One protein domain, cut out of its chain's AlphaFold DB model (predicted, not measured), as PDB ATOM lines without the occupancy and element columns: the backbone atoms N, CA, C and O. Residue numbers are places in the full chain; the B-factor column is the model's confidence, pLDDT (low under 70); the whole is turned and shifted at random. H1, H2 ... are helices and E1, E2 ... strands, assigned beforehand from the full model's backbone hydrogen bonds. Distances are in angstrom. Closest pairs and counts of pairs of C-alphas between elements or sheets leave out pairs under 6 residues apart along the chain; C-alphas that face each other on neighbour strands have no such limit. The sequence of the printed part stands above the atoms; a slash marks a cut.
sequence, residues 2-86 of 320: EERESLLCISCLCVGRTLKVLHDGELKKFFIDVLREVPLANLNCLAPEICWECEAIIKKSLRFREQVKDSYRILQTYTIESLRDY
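AT A GLANCE: This is residues 2 to 86 of the 320 residues of the protein "ZAD domain-containing protein" of Leptidea sinapis (UniProt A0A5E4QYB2). A small body of loops, the short helix H1 and the two-stranded antiparallel sheet E1 - E2 sits at one end of the long helix H2. Residues 63 to 86, of which 63 to 81 belong to H2, stick out as an arm. The printed part has 85 residues, with two named helices and two named strands in the order E1, H1, E2, H2, mostly helix. It is extended, with a radius of gyration of the C-alphas of 18.4 A and spans of 68 by 24 by 18 A.

HOW THE PARTS SIT: E1, residues 19 to 21, and E2, residues 49 to 51, are antiparallel neighbours; N 20 and O 50 are within hydrogen-bond range at 2.9 A. H1, residues 25 to 36, touches H2, residues 52 to 81, with residues 27 to 31 alone; the closest C-alphas, of Leu 27 and Ile 58, are 7.0 A apart. Their lines are about perpendicular, at 88 degrees. In H1 and H2 every O i to N i+4 pair is within hydrogen-bond range.

IN THESE COORDINATES: E1 begins at C-alpha 19 (111.598, 271.242, 194.577). H1 is 16.1 A long; H2 is 43.7 A long and ends at C-alpha 81 (90.855, 227.307, 196.521).

THE WHOLE: The printed part has no cut. The link from H1 to E2 is long, 12 residues. Residues 2 to 6, 40, 45 and 80 to 86 have pLDDT under 70.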
ATOM      1  N   GLU A   2     122.941 278.756 206.987       48.41
ATOM      2  CA  GLU A   2     122.327 279.040 205.687       48.41
ATOM      3  C   GLU A   2     121.779 277.726 205.128       48.41
ATOM      4  O   GLU A   2     122.532 276.762 204.959       48.41
ATOM      5  N   GLU A   3     120.468 277.678 204.902       55.25
ATOM      6  CA  GLU A   3     119.826 276.627 204.122       55.25
ATOM      7  C   GLU A   3     120.450 276.654 202.727       55.25
ATOM      8  O   GLU A   3     120.190 277.542 201.919       55.25
ATOM      9  N   ARG A   4     121.342 275.700 202.445       57.09
ATOM     10  CA  ARG A   4     121.727 275.426 201.064       57.09
ATOM     11  C   ARG A   4     120.545 274.717 200.428       57.09
ATOM     12  O   ARG A   4     120.448 273.496 200.517       57.09
ATOM     13  N   GLU A   5     119.653 275.492 199.827       67.31
ATOM     14  CA  GLU A   5     118.619 274.969 198.944       67.31
ATOM     15  C   GLU A   5     119.318 274.121 197.875       67.31
ATOM     16  O   GLU A   5     120.157 274.613 197.110       67.31
ATOM     17  N   SER A   6     119.056 272.813 197.864       69.06
ATOM     18  CA  SER A   6     119.597 271.969 196.808       69.06
ATOM     19  C   SER A   6     118.881 272.364 195.530       69.06
ATOM     20  O   SER A   6     117.703 272.101 195.382       69.06
ATOM     21  N   LEU A   7     119.573 272.988 194.580       85.62
ATOM     22  CA  LEU A   7     118.964 273.452 193.320       85.62
ATOM     23  C   LEU A   7     118.589 272.308 192.354       85.62
ATOM     24  O   LEU A   7     118.114 272.555 191.243       85.62
ATOM     25  N   LEU A   8     118.846 271.060 192.751       92.81
ATOM     26  CA  LEU A   8     118.762 269.867 191.920       92.81
ATOM     27  C   LEU A   8     117.802 268.851 192.528       92.81
ATOM     28  O   LEU A   8     117.955 268.437 193.674       92.81
ATOM     29  N   CYS A   9     116.863 268.372 191.715       93.19
ATOM     30  CA  CYS A   9     116.058 267.208 192.074       93.19
ATOM     31  C   CYS A   9     116.961 265.984 192.246       93.19
ATOM     32  O   CYS A   9     117.631 265.587 191.291       93.19
ATOM     33  N   ILE A  10     116.909 265.314 193.397       91.12
ATOM     34  CA  ILE A  10     117.734 264.116 193.631       91.12
ATOM     35  C   ILE A  10     117.388 262.948 192.686       91.12
ATOM     36  O   ILE A  10     118.208 262.063 192.472       91.12
ATOM     37  N   SER A  11     116.183 262.935 192.107       92.06
ATOM     38  CA  SER A  11     115.735 261.865 191.205       92.06
ATOM     39  C   SER A  11     116.083 262.111 189.736       92.06
ATOM     40  O   SER A  11     116.567 261.195 189.083       92.06
ATOM     41  N   CYS A  12     115.803 263.310 189.199       94.88
ATOM     42  CA  CYS A  12     116.078 263.631 187.787       94.88
ATOM     43  C   CYS A  12     117.309 264.492 187.531       94.88
ATOM     44  O   CYS A  12     117.608 264.742 186.368       94.88
ATOM     45  N   LEU A  13     117.986 264.986 188.573       93.56
ATOM     46  CA  LEU A  13     119.096 265.949 188.465       93.56
ATOM     47  C   LEU A  13     118.740 267.196 187.635       93.56
ATOM     48  O   LEU A  13     119.591 267.884 187.083       93.56
ATOM     49  N   CYS A  14     117.447 267.481 187.534       94.12
ATOM     50  CA  CYS A  14     116.877 268.589 186.794       94.12
ATOM     51  C   CYS A  14     116.991 269.878 187.633       94.12
ATOM     52  O   CYS A  14     116.727 269.863 188.839       94.12
ATOM     53  N   VAL A  15     117.379 270.978 186.978       93.12
ATOM     54  CA  VAL A  15     117.536 272.326 187.560       93.12
ATOM     55  C   VAL A  15     116.304 273.180 187.243       93.12
ATOM     56  O   VAL A  15     115.646 272.972 186.223       93.12
ATOM     57  N   GLY A  16     116.001 274.167 188.090       83.75
ATOM     58  CA  GLY A  16     115.041 275.235 187.772       83.75
ATOM     59  C   GLY A  16     113.570 274.863 187.962       83.75
ATOM     60  O   GLY A  16     112.684 275.621 187.572       83.75
ATOM     61  N   ARG A  17     113.290 273.707 188.569       89.31
ATOM     62  CA  ARG A  17     111.937 273.320 188.988       89.31
ATOM     63  C   ARG A  17     111.748 273.600 190.468       89.31
ATOM     64  O   ARG A  17     112.703 273.550 191.234       89.31
ATOM     65  N   THR A  18     110.503 273.837 190.876       91.31
ATOM     66  CA  THR A  18     110.160 273.916 192.296       91.31
ATOM     67  C   THR A  18     110.341 272.542 192.929       91.31
ATOM     68  O   THR A  18     109.670 271.570 192.564       91.31
ATOM     69  N   LEU A  19     111.302 272.458 193.843       93.75
ATOM     70  CA  LEU A  19     111.598 271.242 194.577       93.75
ATOM     71  C   LEU A  19     110.774 271.213 195.854       93.75
ATOM     72  O   LEU A  19     110.512 272.240 196.479       93.75
ATOM     73  N   LYS A  20     110.312 270.019 196.204       92.19
ATOM     74  CA  LYS A  20     109.555 269.774 197.422       92.19
ATOM     75  C   LYS A  20     110.240 268.684 198.212       92.19
ATOM     76  O   LYS A  20     110.622 267.648 197.662       92.19
ATOM     77  N   VAL A  21     110.339 268.913 199.515       92.81
ATOM     78  CA  VAL A  21     110.769 267.893 200.460       92.81
ATOM     79  C   VAL A  21     109.693 266.813 200.531       92.81
ATOM     80  O   VAL A  21     108.500 267.089 200.697       92.81
ATOM     81  N   LEU A  22     110.111 265.556 200.408       91.94
ATOM     82  CA  LEU A  22     109.207 264.423 200.546       91.94
ATOM     83  C   LEU A  22     108.840 264.193 202.024       91.94
ATOM     84  O   LEU A  22     109.577 263.542 202.768       91.94
ATOM     85  N   HIS A  23     107.698 264.733 202.452       89.25
ATOM     86  CA  HIS A  23     107.215 264.596 203.835       89.25
ATOM     87  C   HIS A  23     106.391 263.329 204.090       89.25
ATOM     88  O   HIS A  23     106.353 262.839 205.216       89.25
ATOM     89  N   ASP A  24     105.725 262.799 203.066       90.19
ATOM     90  CA  ASP A  24     104.892 261.605 203.200       90.19
ATOM     91  C   ASP A  24     105.770 260.378 203.489       90.19
ATOM     92  O   ASP A  24     106.650 260.021 202.700       90.19
ATOM     93  N   GLY A  25     105.530 259.740 204.638       90.75
ATOM     94  CA  GLY A  25     106.317 258.614 205.126       90.75
ATOM     95  C   GLY A  25     106.296 257.401 204.195       90.75
ATOM     96  O   GLY A  25     107.323 256.739 204.051       90.75
ATOM     97  N   GLU A  26     105.176 257.126 203.519       93.38
ATOM     98  CA  GLU A  26     105.080 255.991 202.593       93.38
ATOM     99  C   GLU A  26     105.819 256.269 201.288       93.38
ATOM    100  O   GLU A  26     106.589 255.426 200.817       93.38
ATOM    101  N   LEU A  27     105.632 257.471 200.733       93.25
ATOM    102  CA  LEU A  27     106.361 257.925 199.549       93.25
ATOM    103  C   LEU A  27     107.865 257.961 199.816       93.25
ATOM    104  O   LEU A  27     108.642 257.476 198.993       93.25
ATOM    105  N   LYS A  28     108.277 258.480 200.977       93.25
ATOM    106  CA  LYS A  28     109.688 258.598 201.358       93.25
ATOM    107  C   LYS A  28     110.312 257.227 201.534       93.25
ATOM    108  O   LYS A  28     111.396 256.983 201.011       93.25
ATOM    109  N   LYS A  29     109.618 256.320 202.221       92.94
ATOM    110  CA  LYS A  29     110.065 254.937 202.386       92.94
ATOM    111  C   LYS A  29     110.229 254.250 201.035       92.94
ATOM    112  O   LYS A  29     111.286 253.692 200.779       92.94
ATOM    113  N   PHE A  30     109.232 254.348 200.157       93.62
ATOM    114  CA  PHE A  30     109.312 253.754 198.823       93.62
ATOM    115  C   PHE A  30     110.459 254.331 197.993       93.62
ATOM    116  O   PHE A  30     111.184 253.578 197.357       93.62
ATOM    117  N   PHE A  31     110.660 255.648 198.033       93.00
ATOM    118  CA  PHE A  31     111.770 256.296 197.345       93.00
ATOM    119  C   PHE A  31     113.135 255.805 197.852       93.00
ATOM    120  O   PHE A  31     113.995 255.445 197.053       93.00
ATOM    121  N   ILE A  32     113.321 255.736 199.174       91.31
ATOM    122  CA  ILE A  32     114.551 255.216 199.789       91.31
ATOM    123  C   ILE A  32     114.751 253.738 199.442       91.31
ATOM    124  O   ILE A  32     115.872 253.348 199.136       91.31
ATOM    125  N   ASP A  33     113.693 252.925 199.465       91.31
ATOM    126  CA  ASP A  33     113.763 251.507 199.104       91.31
ATOM    127  C   ASP A  33     114.238 251.328 197.653       91.31
ATOM    128  O   ASP A  33     115.115 250.507 197.407       91.31
ATOM    129  N   VAL A  34     113.743 252.145 196.714       90.44
ATOM    130  CA  VAL A  34     114.216 252.148 195.316       90.44
ATOM    131  C   VAL A  34     115.686 252.567 195.230       90.44
ATOM    132  O   VAL A  34     116.465 251.942 194.520       90.44
ATOM    133  N   LEU A  35     116.103 253.596 195.973       88.38
ATOM    134  CA  LEU A  35     117.504 254.025 195.969       88.38
ATOM    135  C   LEU A  35     118.452 253.009 196.617       88.38
ATOM    136  O   LEU A  35     119.623 252.972 196.255       88.38
ATOM    137  N   ARG A  36     117.975 252.177 197.550       89.06
ATOM    138  CA  ARG A  36     118.777 251.100 198.156       89.06
ATOM    139  C   ARG A  36     119.153 250.007 197.161       89.06
ATOM    140  O   ARG A  36     120.137 249.315 197.397       89.06
ATOM    141  N   GLU A  37     118.403 249.855 196.070       88.62
ATOM    142  CA  GLU A  37     118.772 248.942 194.982       88.62
ATOM    143  C   GLU A  37     120.008 249.432 194.217       88.62
ATOM    144  O   GLU A  37     120.674 248.638 193.557       88.62
ATOM    145  N   VAL A  38     120.350 250.719 194.338       85.62
ATOM    146  CA  VAL A  38     121.574 251.284 193.777       85.62
ATOM    147  C   VAL A  38     122.696 251.134 194.814       85.62
ATOM    148  O   VAL A  38     122.716 251.866 195.812       85.62
ATOM    149  N   PRO A  39     123.651 250.202 194.619       71.62
ATOM    150  CA  PRO A  39     124.817 250.122 195.488       71.62
ATOM    151  C   PRO A  39     125.534 251.477 195.439       71.62
ATOM    152  O   PRO A  39     125.686 252.026 194.352       71.62
ATOM    153  N   LEU A  40     125.960 252.002 196.600       64.88
ATOM    154  CA  LEU A  40     126.636 253.302 196.846       64.88
ATOM    155  C   LEU A  40     125.775 254.445 197.427       64.88
ATOM    156  O   LEU A  40     126.327 255.482 197.800       64.88
ATOM    157  N   ALA A  41     124.460 254.286 197.592       71.44
ATOM    158  CA  ALA A  41     123.633 255.343 198.181       71.44
ATOM    159  C   ALA A  41     123.714 255.367 199.730       71.44
ATOM    160  O   ALA A  41     123.102 254.550 200.419       71.44
ATOM    161  N   ASN A  42     124.427 256.344 200.307       75.62
ATOM    162  CA  ASN A  42     124.369 256.641 201.747       75.62
ATOM    163  C   ASN A  42     123.071 257.405 202.077       75.62
ATOM    164  O   ASN A  42     123.018 258.631 202.042       75.62
ATOM    165  N   LEU A  43     122.003 256.666 202.390       75.56
ATOM    166  CA  LEU A  43     120.632 257.200 202.492       75.56
ATOM    167  C   LEU A  43     120.212 257.636 203.904       75.56
ATOM    168  O   LEU A  43     119.099 258.124 204.093       75.56
ATOM    169  N   ASN A  44     121.082 257.478 204.904       70.50
ATOM    170  CA  ASN A  44     120.714 257.610 206.319       70.50
ATOM    171  C   ASN A  44     120.422 259.053 206.784       70.50
ATOM    172  O   ASN A  44     119.973 259.236 207.911       70.50
ATOM    173  N   CYS A  45     120.643 260.071 205.946       62.75
ATOM    174  CA  CYS A  45     120.453 261.478 206.326       62.75
ATOM    175  C   CYS A  45     119.795 262.352 205.248       62.75
ATOM    176  O   CYS A  45     119.759 263.573 205.375       62.75
ATOM    177  N   LEU A  46     119.267 261.755 204.177       72.69
ATOM    178  CA  LEU A  46     118.675 262.526 203.089       72.69
ATOM    179  C   LEU A  46     117.199 262.823 203.381       72.69
ATOM    180  O   LEU A  46     116.369 261.921 203.511       72.69
ATOM    181  N   ALA A  47     116.873 264.111 203.479       84.75
ATOM    182  CA  ALA A  47     115.537 264.617 203.202       84.75
ATOM    183  C   ALA A  47     115.469 264.847 201.683       84.75
ATOM    184  O   ALA A  47     115.994 265.848 201.208       84.75
ATOM    185  N   PRO A  48     114.941 263.891 200.892       87.25
ATOM    186  CA  PRO A  48     115.008 264.000 199.445       87.25
ATOM    187  C   PRO A  48     114.123 265.151 198.964       87.25
ATOM    188  O   PRO A  48     112.911 265.158 199.197       87.25
ATOM    189  N   GLU A  49     114.750 266.098 198.278       92.50
ATOM    190  CA  GLU A  49     114.092 267.175 197.551       92.50
ATOM    191  C   GLU A  49     113.926 266.763 196.091       92.50
ATOM    192  O   GLU A  49     114.899 266.481 195.384       92.50
ATOM    193  N   ILE A  50     112.677 266.688 195.637       94.31
ATOM    194  CA  ILE A  50     112.362 266.264 194.272       94.31
ATOM    195  C   ILE A  50     111.431 267.248 193.576       94.31
ATOM    196  O   ILE A  50     110.668 267.972 194.214       94.31
ATOM    197  N   CYS A  51     111.468 267.251 192.246       96.00
ATOM    198  CA  CYS A  51     110.515 268.003 191.441       96.00
ATOM    199  C   CYS A  51     109.130 267.336 191.440       96.00
ATOM    200  O   CYS A  51     108.980 266.135 191.698       96.00
ATOM    201  N   TRP A  52     108.107 268.120 191.099       95.69
ATOM    202  CA  TRP A  52     106.715 267.665 191.084       95.69
ATOM    203  C   TRP A  52     106.457 266.512 190.095       95.69
ATOM    204  O   TRP A  52     105.583 265.681 190.350       95.69
ATOM    205  N   GLU A  53     107.207 266.411 188.990       96.88
ATOM    206  CA  GLU A  53     107.066 265.297 188.045       96.88
ATOM    207  C   GLU A  53     107.562 263.984 188.646       96.88
ATOM    208  O   GLU A  53     106.883 262.958 188.549       96.88
ATOM    209  N   CYS A  54     108.721 264.010 189.308       96.06
ATOM    210  CA  CYS A  54     109.249 262.844 190.008       96.06
ATOM    211  C   CYS A  54     108.300 262.419 191.132       96.06
ATOM    212  O   CYS A  54     108.001 261.233 191.254       96.06
ATOM    213  N   GLU A  55     107.732 263.369 191.880       95.19
ATOM    214  CA  GLU A  55     106.726 263.078 192.907       95.19
ATOM    215  C   GLU A  55     105.500 262.365 192.312       95.19
ATOM    216  O   GLU A  55     105.024 261.360 192.850       95.19
ATOM    217  N   ALA A  56     105.010 262.835 191.161       96.06
ATOM    218  CA  ALA A  56     103.890 262.221 190.457       96.06
ATOM    219  C   ALA A  56     104.211 260.796 189.965       96.06
ATOM    220  O   ALA A  56     103.364 259.902 190.075       96.06
ATOM    221  N   ILE A  57     105.427 260.557 189.466       96.75
ATOM    222  CA  ILE A  57     105.886 259.230 189.026       96.75
ATOM    223  C   ILE A  57     105.980 258.265 190.212       96.75
ATOM    224  O   ILE A  57     105.494 257.136 190.116       96.75
ATOM    225  N   ILE A  58     106.535 258.702 191.344       95.69
ATOM    226  CA  ILE A  58     106.628 257.898 192.571       95.69
ATOM    227  C   ILE A  58     105.219 257.528 193.058       95.69
ATOM    228  O   ILE A  58     104.934 256.350 193.285       95.69
ATOM    229  N   LYS A  59     104.289 258.493 193.115       95.88
ATOM    230  CA  LYS A  59     102.875 258.254 193.462       95.88
ATOM    231  C   LYS A  59     102.204 257.245 192.529       95.88
ATOM    232  O   LYS A  59     101.483 256.355 192.984       95.88
ATOM    233  N   LYS A  60     102.429 257.366 191.219       96.75
ATOM    234  CA  LYS A  60     101.892 256.428 190.223       96.75
ATOM    235  C   LYS A  60     102.470 255.023 190.413       96.75
ATOM    236  O   LYS A  60     101.720 254.051 190.342       96.75
ATOM    237  N   SER A  61     103.765 254.927 190.701       96.19
ATOM    238  CA  SER A  61     104.473 253.663 190.924       96.19
ATOM    239  C   SER A  61     103.995 252.952 192.191       96.19
ATOM    240  O   SER A  61     103.763 251.745 192.160       96.19
ATOM    241  N   LEU A  62     103.739 253.693 193.276       94.69
ATOM    242  CA  LEU A  62     103.141 253.143 194.496       94.69
ATOM    243  C   LEU A  62     101.765 252.523 194.243       94.69
ATOM    244  O   LEU A  62     101.543 251.364 194.589       94.69
ATOM    245  N   ARG A  63     100.870 253.258 193.573       95.00
ATOM    246  CA  ARG A  63      99.533 252.750 193.217       95.00
ATOM    247  C   ARG A  63      99.611 251.517 192.327       95.00
ATOM    248  O   ARG A  63      98.838 250.579 192.497       95.00
ATOM    249  N   PHE A  64     100.547 251.504 191.379       95.69
ATOM    250  CA  PHE A  64     100.772 250.339 190.532       95.69
ATOM    251  C   PHE A  64     101.239 249.130 191.355       95.69
ATOM    252  O   PHE A  64     100.689 248.042 191.211       95.69
ATOM    253  N   ARG A  65     102.178 249.319 192.290       94.69
ATOM    254  CA  ARG A  65     102.643 248.262 193.200       94.69
ATOM    255  C   ARG A  65     101.503 247.667 194.029       94.69
ATOM    256  O   ARG A  65     101.439 246.452 194.193       94.69
ATOM    257  N   GLU A  66     100.602 248.496 194.545       93.19
ATOM    258  CA  GLU A  66      99.413 248.038 195.278       93.19
ATOM    259  C   GLU A  66      98.466 247.227 194.393       93.19
ATOM    260  O   GLU A  66      98.002 246.167 194.806       93.19
ATOM    261  N   GLN A  67      98.233 247.675 193.156       93.56
ATOM    262  CA  GLN A  67      97.421 246.938 192.184       93.56
ATOM    263  C   GLN A  67      98.026 245.571 191.846       93.56
ATOM    264  O   GLN A  67      97.295 244.584 191.759       93.56
ATOM    265  N   VAL A  68      99.350 245.492 191.688       94.31
ATOM    266  CA  VAL A  68     100.055 244.223 191.450       94.31
ATOM    267  C   VAL A  68      99.925 243.298 192.660       94.31
ATOM    268  O   VAL A  68      99.593 242.127 192.491       94.31
ATOM    269  N   LYS A  69     100.104 243.814 193.885       93.69
ATOM    270  CA  LYS A  69      99.919 243.032 195.120       93.69
ATOM    271  C   LYS A  69      98.491 242.506 195.269       93.69
ATOM    272  O   LYS A  69      98.314 241.343 195.620       93.69
ATOM    273  N   ASP A  70      97.484 243.331 194.991       91.62
ATOM    274  CA  ASP A  70      96.082 242.908 195.048       91.62
ATOM    275  C   ASP A  70      95.781 241.831 193.999       91.62
ATOM    276  O   ASP A  70      95.195 240.800 194.320       91.62
ATOM    277  N   SER A  71      96.269 242.018 192.769       89.69
ATOM    278  CA  SER A  71      96.128 241.032 191.690       89.69
ATOM    279  C   SER A  71      96.789 239.702 192.053       89.69
ATOM    280  O   SER A  71      96.199 238.642 191.859       89.69
ATOM    281  N   TYR A  72      97.988 239.748 192.638       91.25
ATOM    282  CA  TYR A  72      98.695 238.563 193.110       91.25
ATOM    283  C   TYR A  72      97.951 237.856 194.247       91.25
ATOM    284  O   TYR A  72      97.803 236.639 194.207       91.25
ATOM    285  N   ARG A  73      97.414 238.600 195.224       89.69
ATOM    286  CA  ARG A  73      96.592 238.038 196.306       89.69
ATOM    287  C   ARG A  73      95.356 237.326 195.759       89.69
ATOM    288  O   ARG A  73      95.063 236.214 196.178       89.69
ATOM    289  N   ILE A  74      94.662 237.950 194.807       84.75
ATOM    290  CA  ILE A  74      93.503 237.359 194.131       84.75
ATOM    291  C   ILE A  74      93.908 236.047 193.439       84.75
ATOM    292  O   ILE A  74      93.257 235.026 193.640       84.75
ATOM    293  N   LEU A  75      95.014 236.048 192.685       85.00
ATOM    294  CA  LEU A  75      95.547 234.842 192.039       85.00
ATOM    295  C   LEU A  75      95.918 233.749 193.051       85.00
ATOM    296  O   LEU A  75      95.600 232.585 192.822       85.00
ATOM    297  N   GLN A  76      96.535 234.105 194.181       84.19
ATOM    298  CA  GLN A  76      96.868 233.149 195.238       84.19
ATOM    299  C   GLN A  76      95.622 232.494 195.840       84.19
ATOM    300  O   GLN A  76      95.603 231.272 195.988       84.19
ATOM    301  N   THR A  77      94.575 233.272 196.141       80.94
ATOM    302  CA  THR A  77      93.293 232.733 196.620       80.94
ATOM    303  C   THR A  77      92.754 231.694 195.644       80.94
ATOM    304  O   THR A  77      92.393 230.601 196.068       80.94
ATOM    305  N   TYR A  78      92.828 231.965 194.337       70.69
ATOM    306  CA  TYR A  78      92.465 230.967 193.339       70.69
ATOM    307  C   TYR A  78      93.374 229.744 193.382       70.69
ATOM    308  O   TYR A  78      92.842 228.657 193.427       70.69
ATOM    309  N   THR A  79      94.702 229.855 193.444       72.62
ATOM    310  CA  THR A  79      95.563 228.652 193.490       72.62
ATOM    311  C   THR A  79      95.346 227.773 194.728       72.62
ATOM    312  O   THR A  79      95.549 226.562 194.669       72.62
ATOM    313  N   ILE A  80      94.924 228.370 195.845       69.06
ATOM    314  CA  ILE A  80      94.667 227.661 197.103       69.06
ATOM    315  C   ILE A  80      93.258 227.040 197.095       69.06
ATOM    316  O   ILE A  80      93.081 225.911 197.550       69.06
ATOM    317  N   GLU A  81      92.260 227.744 196.553       61.78
ATOM    318  CA  GLU A  81      90.855 227.307 196.521       61.78
ATOM    319  C   GLU A  81      90.496 226.482 195.268       61.78
ATOM    320  O   GLU A  81      89.606 225.633 195.323       61.78
ATOM    321  N   SER A  82      91.215 226.641 194.150       52.12
ATOM    322  CA  SER A  82      91.004 225.923 192.879       52.12
ATOM    323  C   SER A  82      91.508 224.483 192.891       52.12
ATOM    324  O   SER A  82      91.351 223.781 191.897       52.12
ATOM    325  N   LEU A  83      92.061 224.010 194.010       53.75
ATOM    326  CA  LEU A  83      92.177 222.575 194.288       53.75
ATOM    327  C   LEU A  83      90.810 221.930 194.604       53.75
ATOM    328  O   LEU A  83      90.740 220.718 194.786       53.75
ATOM    329  N   ARG A  84      89.720 222.711 194.668       54.41
ATOM    330  CA  ARG A  84      88.338 222.226 194.803       54.41
ATOM    331  C   ARG A  84      87.437 222.763 193.675       54.41
ATOM    332  O   ARG A  84      86.544 223.572 193.892       54.41
ATOM    333  N   ASP A  85      87.701 222.309 192.456       55.16
ATOM    334  CA  ASP A  85      86.760 222.070 191.343       55.16
ATOM    335  C   ASP A  85      85.787 223.146 190.787       55.16
ATOM    336  O   ASP A  85      85.206 222.870 189.742       55.16
ATOM    337  N   TYR A  86      85.566 224.350 191.348       53.06
ATOM    338  CA  TYR A  86      84.370 225.134 190.927       53.06
ATOM    339  C   TYR A  86      84.435 226.683 190.861       53.06
ATOM    340  O   TYR A  86      83.406 227.329 191.037       53.06
TER     341      TYR A  86